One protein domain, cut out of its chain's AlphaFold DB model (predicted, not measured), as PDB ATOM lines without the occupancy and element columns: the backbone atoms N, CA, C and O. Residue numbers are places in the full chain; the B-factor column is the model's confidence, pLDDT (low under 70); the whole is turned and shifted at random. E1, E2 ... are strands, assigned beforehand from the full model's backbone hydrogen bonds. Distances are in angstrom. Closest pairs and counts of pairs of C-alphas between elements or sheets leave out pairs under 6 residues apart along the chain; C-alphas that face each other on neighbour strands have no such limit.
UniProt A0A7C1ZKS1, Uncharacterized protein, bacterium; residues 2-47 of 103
ATOM      1  N   GLN A   2     -29.811   0.561  -5.866       89.88
ATOM      2  CA  GLN A   2     -31.043   0.235  -5.133       89.88
ATOM      3  C   GLN A   2     -32.254   0.952  -5.743       89.88
ATOM      4  O   GLN A   2     -32.148   2.078  -6.227       89.88
ATOM      5  N   CYS A   3     -33.405   0.286  -5.733       90.62
ATOM      6  CA  CYS A   3     -34.677   0.815  -6.203       90.62
ATOM      7  C   CYS A   3     -35.174   1.904  -5.239       90.62
ATOM      8  O   CYS A   3     -35.347   1.617  -4.055       90.62
ATOM      9  N   PRO A   4     -35.502   3.120  -5.702       90.38
ATOM     10  CA  PRO A   4     -35.964   4.191  -4.818       90.38
ATOM     11  C   PRO A   4     -37.363   3.938  -4.234       90.38
ATOM     12  O   PRO A   4     -37.718   4.556  -3.238       90.38
ATOM     13  N   LYS A   5     -38.166   3.038  -4.826       92.69
ATOM     14  CA  LYS A   5     -39.509   2.706  -4.318       92.69
ATOM     15  C   LYS A   5     -39.485   1.675  -3.187       92.69
ATOM     16  O   LYS A   5     -40.236   1.808  -2.231       92.69
ATOM     17  N   CYS A   6     -38.673   0.625  -3.317       92.81
ATOM     18  CA  CYS A   6     -38.728  -0.536  -2.418       92.81
ATOM     19  C   CYS A   6     -37.363  -0.989  -1.885       92.81
ATOM     20  O   CYS A   6     -37.281  -2.043  -1.264       92.81
ATOM     21  N   GLN A   7     -36.293  -0.237  -2.163       93.38
ATOM     22  CA  GLN A   7     -34.906  -0.476  -1.728       93.38
ATOM     23  C   GLN A   7     -34.265  -1.794  -2.200       93.38
ATOM     24  O   GLN A   7     -33.082  -2.021  -1.967       93.38
ATOM     25  N   SER A   8     -35.004  -2.640  -2.920       94.31
ATOM     26  CA  SER A   8     -34.480  -3.856  -3.550       94.31
ATOM     27  C   SER A   8     -33.485  -3.537  -4.665       94.31
ATOM     28  O   SER A   8     -33.439  -2.418  -5.179       94.31
ATOM     29  N   ASP A   9     -32.726  -4.536  -5.102       94.38
ATOM     30  CA  ASP A   9     -31.773  -4.360  -6.193       94.38
ATOM     31  C   ASP A   9     -32.457  -4.017  -7.518       94.38
ATOM     32  O   ASP A   9     -33.567  -4.472  -7.817       94.38
ATOM     33  N   THR A  10     -31.770  -3.243  -8.350       92.69
ATOM     34  CA  THR A  10     -32.171  -2.989  -9.735       92.69
ATOM     35  C   THR A  10     -31.240  -3.691 -10.714       92.69
ATOM     36  O   THR A  10     -30.069  -3.947 -10.426       92.69
ATOM     37  N   LYS A  11     -31.768  -3.998 -11.899       92.69
ATOM     38  CA  LYS A  11     -31.021  -4.594 -13.009       92.69
ATOM     39  C   LYS A  11     -31.231  -3.806 -14.293       92.69
ATOM     40  O   LYS A  11     -32.302  -3.242 -14.510       92.69
ATOM     41  N   VAL A  12     -30.225  -3.819 -15.159       91.06
ATOM     42  CA  VAL A  12     -30.329  -3.276 -16.515       91.06
ATOM     43  C   VAL A  12     -30.953  -4.333 -17.421       91.06
ATOM     44  O   VAL A  12     -30.522  -5.485 -17.439       91.06
ATOM     45  N   VAL A  13     -31.981  -3.939 -18.162       90.19
ATOM     46  CA  VAL A  13     -32.590  -4.708 -19.241       90.19
ATOM     47  C   VAL A  13     -32.096  -4.100 -20.557       90.19
ATOM     48  O   VAL A  13     -32.337  -2.912 -20.791       90.19
ATOM     49  N   PRO A  14     -31.371  -4.865 -21.393       88.75
ATOM     50  CA  PRO A  14     -30.884  -4.363 -22.673       88.75
ATOM     51  C   PRO A  14     -32.052  -4.085 -23.619       88.75
ATOM     52  O   PRO A  14     -33.151  -4.604 -23.426       88.75
ATOM     53  N   GLU A  15     -31.807  -3.285 -24.651       92.50
ATOM     54  CA  GLU A  15     -32.779  -3.107 -25.727       92.50
ATOM     55  C   GLU A  15     -33.113  -4.442 -26.405       92.50
ATOM     56  O   GLU A  15     -32.312  -5.382 -26.429       92.50
ATOM     57  N   GLY A  16     -34.319  -4.544 -26.953       91.94
ATOM     58  CA  GLY A  16     -34.743  -5.770 -27.608       91.94
ATOM     59  C   GLY A  16     -36.124  -5.669 -28.230       91.94
ATOM     60  O   GLY A  16     -36.682  -4.587 -28.396       91.94
ATOM     61  N   VAL A  17     -36.691  -6.824 -28.574       91.81
ATOM     62  CA  VAL A  17     -38.038  -6.935 -29.146       91.81
ATOM     63  C   VAL A  17     -38.924  -7.729 -28.197       91.81
ATOM     64  O   VAL A  17     -38.579  -8.823 -27.746       91.81
ATOM     65  N   SER A  18     -40.079  -7.165 -27.853       88.81
ATOM     66  CA  SER A  18     -41.057  -7.819 -26.989       88.81
ATOM     67  C   SER A  18     -41.626  -9.051 -27.684       88.81
ATOM     68  O   SER A  18     -42.268  -8.944 -28.725       88.81
ATOM     69  N   LYS A  19     -41.478 -10.227 -27.066       89.25
ATOM     70  CA  LYS A  19     -42.043 -11.482 -27.594       89.25
ATOM     71  C   LYS A  19     -43.572 -11.461 -27.701       89.25
ATOM     72  O   LYS A  19     -44.128 -12.178 -28.518       89.25
ATOM     73  N   LYS A  20     -44.249 -10.668 -26.861       87.88
ATOM     74  CA  LYS A  20     -45.720 -10.595 -26.832       87.88
ATOM     75  C   LYS A  20     -46.282  -9.660 -27.896       87.88
ATOM     76  O   LYS A  20     -47.316  -9.959 -28.474       87.88
ATOM     77  N   SER A  21     -45.640  -8.513 -28.107       90.75
ATOM     78  CA  SER A  21     -46.161  -7.464 -28.993       90.75
ATOM     79  C   SER A  21     -45.401  -7.333 -30.311       90.75
ATOM     80  O   SER A  21     -45.855  -6.599 -31.180       90.75
ATOM     81  N   GLY A  22     -44.235  -7.969 -30.455       92.25
ATOM     82  CA  GLY A  22     -43.339  -7.800 -31.603       92.25
ATOM     83  C   GLY A  22     -42.701  -6.410 -31.703       92.25
ATOM     84  O   GLY A  22     -41.981  -6.135 -32.657       92.25
ATOM     85  N   LYS A  23     -42.956  -5.518 -30.738       90.38
ATOM     86  CA  LYS A  23     -42.454  -4.139 -30.746       90.38
ATOM     87  C   LYS A  23     -41.060  -4.066 -30.133       90.38
ATOM     88  O   LYS A  23     -40.809  -4.702 -29.104       90.38
ATOM     89  N   SER A  24     -40.186  -3.266 -30.738       89.69
ATOM     90  CA  SER A  24     -38.892  -2.908 -30.159       89.69
ATOM     91  C   SER A  24     -39.079  -2.067 -28.895       89.69
ATOM     92  O   SER A  24     -39.991  -1.241 -28.822       89.69
ATOM     93  N   TYR A  25     -38.214  -2.271 -27.908       87.19
ATOM     94  CA  TYR A  25     -38.142  -1.467 -26.693       87.19
ATOM     95  C   TYR A  25     -36.690  -1.031 -26.438       87.19
ATOM     96  O   TYR A  25     -35.772  -1.818 -26.689       87.19
ATOM     97  N   PRO A  26     -36.468   0.211 -25.963       88.19
ATOM     98  CA  PRO A  26     -35.135   0.703 -25.624       88.19
ATOM     99  C   PRO A  26     -34.614   0.027 -24.352       88.19
ATOM    100  O   PRO A  26     -35.390  -0.551 -23.595       88.19
ATOM    101  N   ALA A  27     -33.316   0.138 -24.076       89.44
ATOM    102  CA  ALA A  27     -32.766  -0.304 -22.798       89.44
ATOM    103  C   ALA A  27     -33.390   0.471 -21.614       89.44
ATOM    104  O   ALA A  27     -33.692   1.669 -21.704       89.44
ATOM    105  N   PHE A  28     -33.600  -0.222 -20.495       91.38
ATOM    106  CA  PHE A  28     -34.186   0.347 -19.279       91.38
ATOM    107  C   PHE A  28     -33.660  -0.346 -18.018       91.38
ATOM    108  O   PHE A  28     -33.200  -1.481 -18.053       91.38
ATOM    109  N   ILE A  29     -33.733   0.330 -16.877       91.50
ATOM    110  CA  ILE A  29     -33.465  -0.242 -15.557       91.50
ATOM    111  C   ILE A  29     -34.793  -0.701 -14.963       91.50
ATOM    112  O   ILE A  29     -35.775   0.033 -15.021       91.50
ATOM    113  N   ALA A  30     -34.825  -1.893 -14.374       92.81
ATOM    114  CA  ALA A  30     -35.998  -2.447 -13.706       92.81
ATOM    115  C   ALA A  30     -35.667  -2.903 -12.286       92.81
ATOM    116  O   ALA A  30     -34.563  -3.389 -12.022       92.81
ATOM    117  N   CYS A  31     -36.637  -2.798 -11.379       94.69
ATOM    118  CA  CYS A  31     -36.533  -3.441 -10.074       94.69
ATOM    119  C   CYS A  31     -36.481  -4.971 -10.216       94.69
ATOM    120  O   CYS A  31     -37.123  -5.567 -11.084       94.69
ATOM    121  N   THR A  32     -35.695  -5.622  -9.362       93.88
ATOM    122  CA  THR A  32     -35.669  -7.087  -9.260       93.88
ATOM    123  C   THR A  32     -36.893  -7.637  -8.532       93.88
ATOM    124  O   THR A  32     -37.323  -8.753  -8.834       93.88
ATOM    125  N   ASN A  33     -37.488  -6.850  -7.629       93.62
ATOM    126  CA  ASN A  33     -38.738  -7.200  -6.972       93.62
ATOM    127  C   ASN A  33     -39.901  -7.108  -7.973       93.62
ATOM    128  O   ASN A  33     -40.210  -6.028  -8.470       93.62
ATOM    129  N   ARG A  34     -40.561  -8.243  -8.236       87.94
ATOM    130  CA  ARG A  34     -41.673  -8.353  -9.197       87.94
ATOM    131  C   ARG A  34     -42.941  -7.621  -8.761       87.94
ATOM    132  O   ARG A  34     -43.762  -7.314  -9.617       87.94
ATOM    133  N   GLU A  35     -43.100  -7.363  -7.468       91.31
ATOM    134  CA  GLU A  35     -44.224  -6.585  -6.931       91.31
ATOM    135  C   GLU A  35     -43.989  -5.075  -7.065       91.31
ATOM    136  O   GLU A  35     -44.919  -4.284  -6.941       91.31
ATOM    137  N   CYS A  36     -42.749  -4.663  -7.347       90.25
ATOM    138  CA  CYS A  36     -42.392  -3.272  -7.565       90.25
ATOM    139  C   CYS A  36     -42.391  -2.947  -9.065       90.25
ATOM    140  O   CYS A  36     -41.572  -3.446  -9.832       90.25
ATOM    141  N   ASP A  37     -43.269  -2.037  -9.473       89.31
ATOM    142  CA  ASP A  37     -43.452  -1.560 -10.850       89.31
ATOM    143  C   ASP A  37     -42.392  -0.535 -11.310       89.31
ATOM    144  O   ASP A  37     -42.569   0.170 -12.304       89.31
ATOM    145  N   TYR A  38     -41.285  -0.400 -10.576       89.56
ATOM    146  CA  TYR A  38     -40.265   0.599 -10.869       89.56
ATOM    147  C   TYR A  38     -39.463   0.244 -12.128       89.56
ATOM    148  O   TYR A  38     -38.742  -0.761 -12.162       89.56
ATOM    149  N   THR A  39     -39.541   1.120 -13.134       89.00
ATOM    150  CA  THR A  39     -38.714   1.081 -14.345       89.00
ATOM    151  C   THR A  39     -38.262   2.486 -14.747       89.00
ATOM    152  O   THR A  39     -38.976   3.459 -14.512       89.00
ATOM    153  N   VAL A  40     -37.069   2.601 -15.336       88.12
ATOM    154  CA  VAL A  40     -36.517   3.867 -15.846       88.12
ATOM    155  C   VAL A  40     -35.842   3.625 -17.190       88.12
ATOM    156  O   VAL A  40     -34.933   2.804 -17.282       88.12
ATOM    157  N   ASN A  41     -36.245   4.356 -18.231       83.19
ATOM    158  CA  ASN A  41     -35.598   4.285 -19.543       83.19
ATOM    159  C   ASN A  41     -34.180   4.862 -19.473       83.19
ATOM    160  O   ASN A  41     -33.984   5.992 -19.022       83.19
ATOM    161  N   THR A  42     -33.184   4.127 -19.968       72.31
ATOM    162  CA  THR A  42     -31.800   4.629 -19.996       72.31
ATOM    163  C   THR A  42     -31.569   5.587 -21.162       72.31
ATOM    164  O   THR A  42     -30.733   6.476 -21.056       72.31
ATOM    165  N   ALA A  43     -32.346   5.467 -22.244       64.62
ATOM    166  CA  ALA A  43     -32.243   6.340 -23.416       64.62
ATOM    167  C   ALA A  43     -32.716   7.784 -23.162       64.62
ATOM    168  O   ALA A  43     -32.198   8.706 -23.777       64.62
ATOM    169  N   GLN A  44     -33.665   7.997 -22.244       56.03
ATOM    170  CA  GLN A  44     -34.205   9.333 -21.933       56.03
ATOM    171  C   GLN A  44     -33.343  10.124 -20.938       56.03
ATOM    172  O   GLN A  44     -33.580  11.309 -20.737       56.03
ATOM    173  N   ASN A  45     -32.358   9.470 -20.318       52.78
ATOM    174  CA  ASN A  45     -31.433  10.088 -19.367       52.78
ATOM    175  C   ASN A  45     -30.022  10.265 -19.943       52.78
ATOM    176  O   ASN A  45     -29.127  10.725 -19.236       52.78
ATOM    177  N   ALA A  46     -29.802   9.904 -21.211       52.28
ATOM    178  CA  ALA A  46     -28.648  10.424 -21.920       52.28
ATOM    179  C   ALA A  46     -28.924  11.918 -22.132       52.28
ATOM    180  O   ALA A  46     -29.947  12.237 -22.742       52.28
ATOM    181  N   PRO A  47     -28.090  12.843 -21.620       52.22
ATOM    182  CA  PRO A  47     -28.244  14.230 -22.005       52.22
ATOM    183  C   PRO A  47     -28.125  14.257 -23.527       52.22
ATOM    184  O   PRO A  47     -27.118  13.798 -24.077       52.22
TER     185      PRO A  47
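What this domain is: This is residues 2 to 47 of the 103 residues of an uncharacterized protein of bacterium (UniProt A0A7C1ZKS1). With little regular structure, this is a small three-strand sheet whose E1 to E2 loop sticks out at residues 18 to 23, with residues 2 to 9 looping at the sheet's other end. The 46 printed residues include three named strands, holding 11 residues, and no named helix: all strand. E1, E2, E3 form a meander, each strand the antiparallel neighbour of the one before. The whole is flat, 31 by 29 by 12 A, and only just loose, close to compact, with a radius of gyration of the C-alphas of 11.5 A.

How they stand to each other: E1, residues 10 to 13, and E2, residues 28 to 31, form an antiparallel hairpin; N 11 and O 30 are within hydrogen-bond range, 2.9 A. E2 and E3, residues 39 to 41, form another; N 29 and O 40 are 2.8 A apart.

Where its parts are: E1, 9.7 A long, begins at C-alpha 10 (-32.171, -2.989, -9.735). E2 measures 10.2 A. E3, 6.9 A, ends at C-alpha 41 (-35.598, 4.285, -19.543).

The domain as a whole: The farthest C-alphas, Gln 7 and Gly 22, are 31.9 A apart. The printed part has no cut. The E1 to E2 link is long. Residues 43 to 47 have pLDDT under 70.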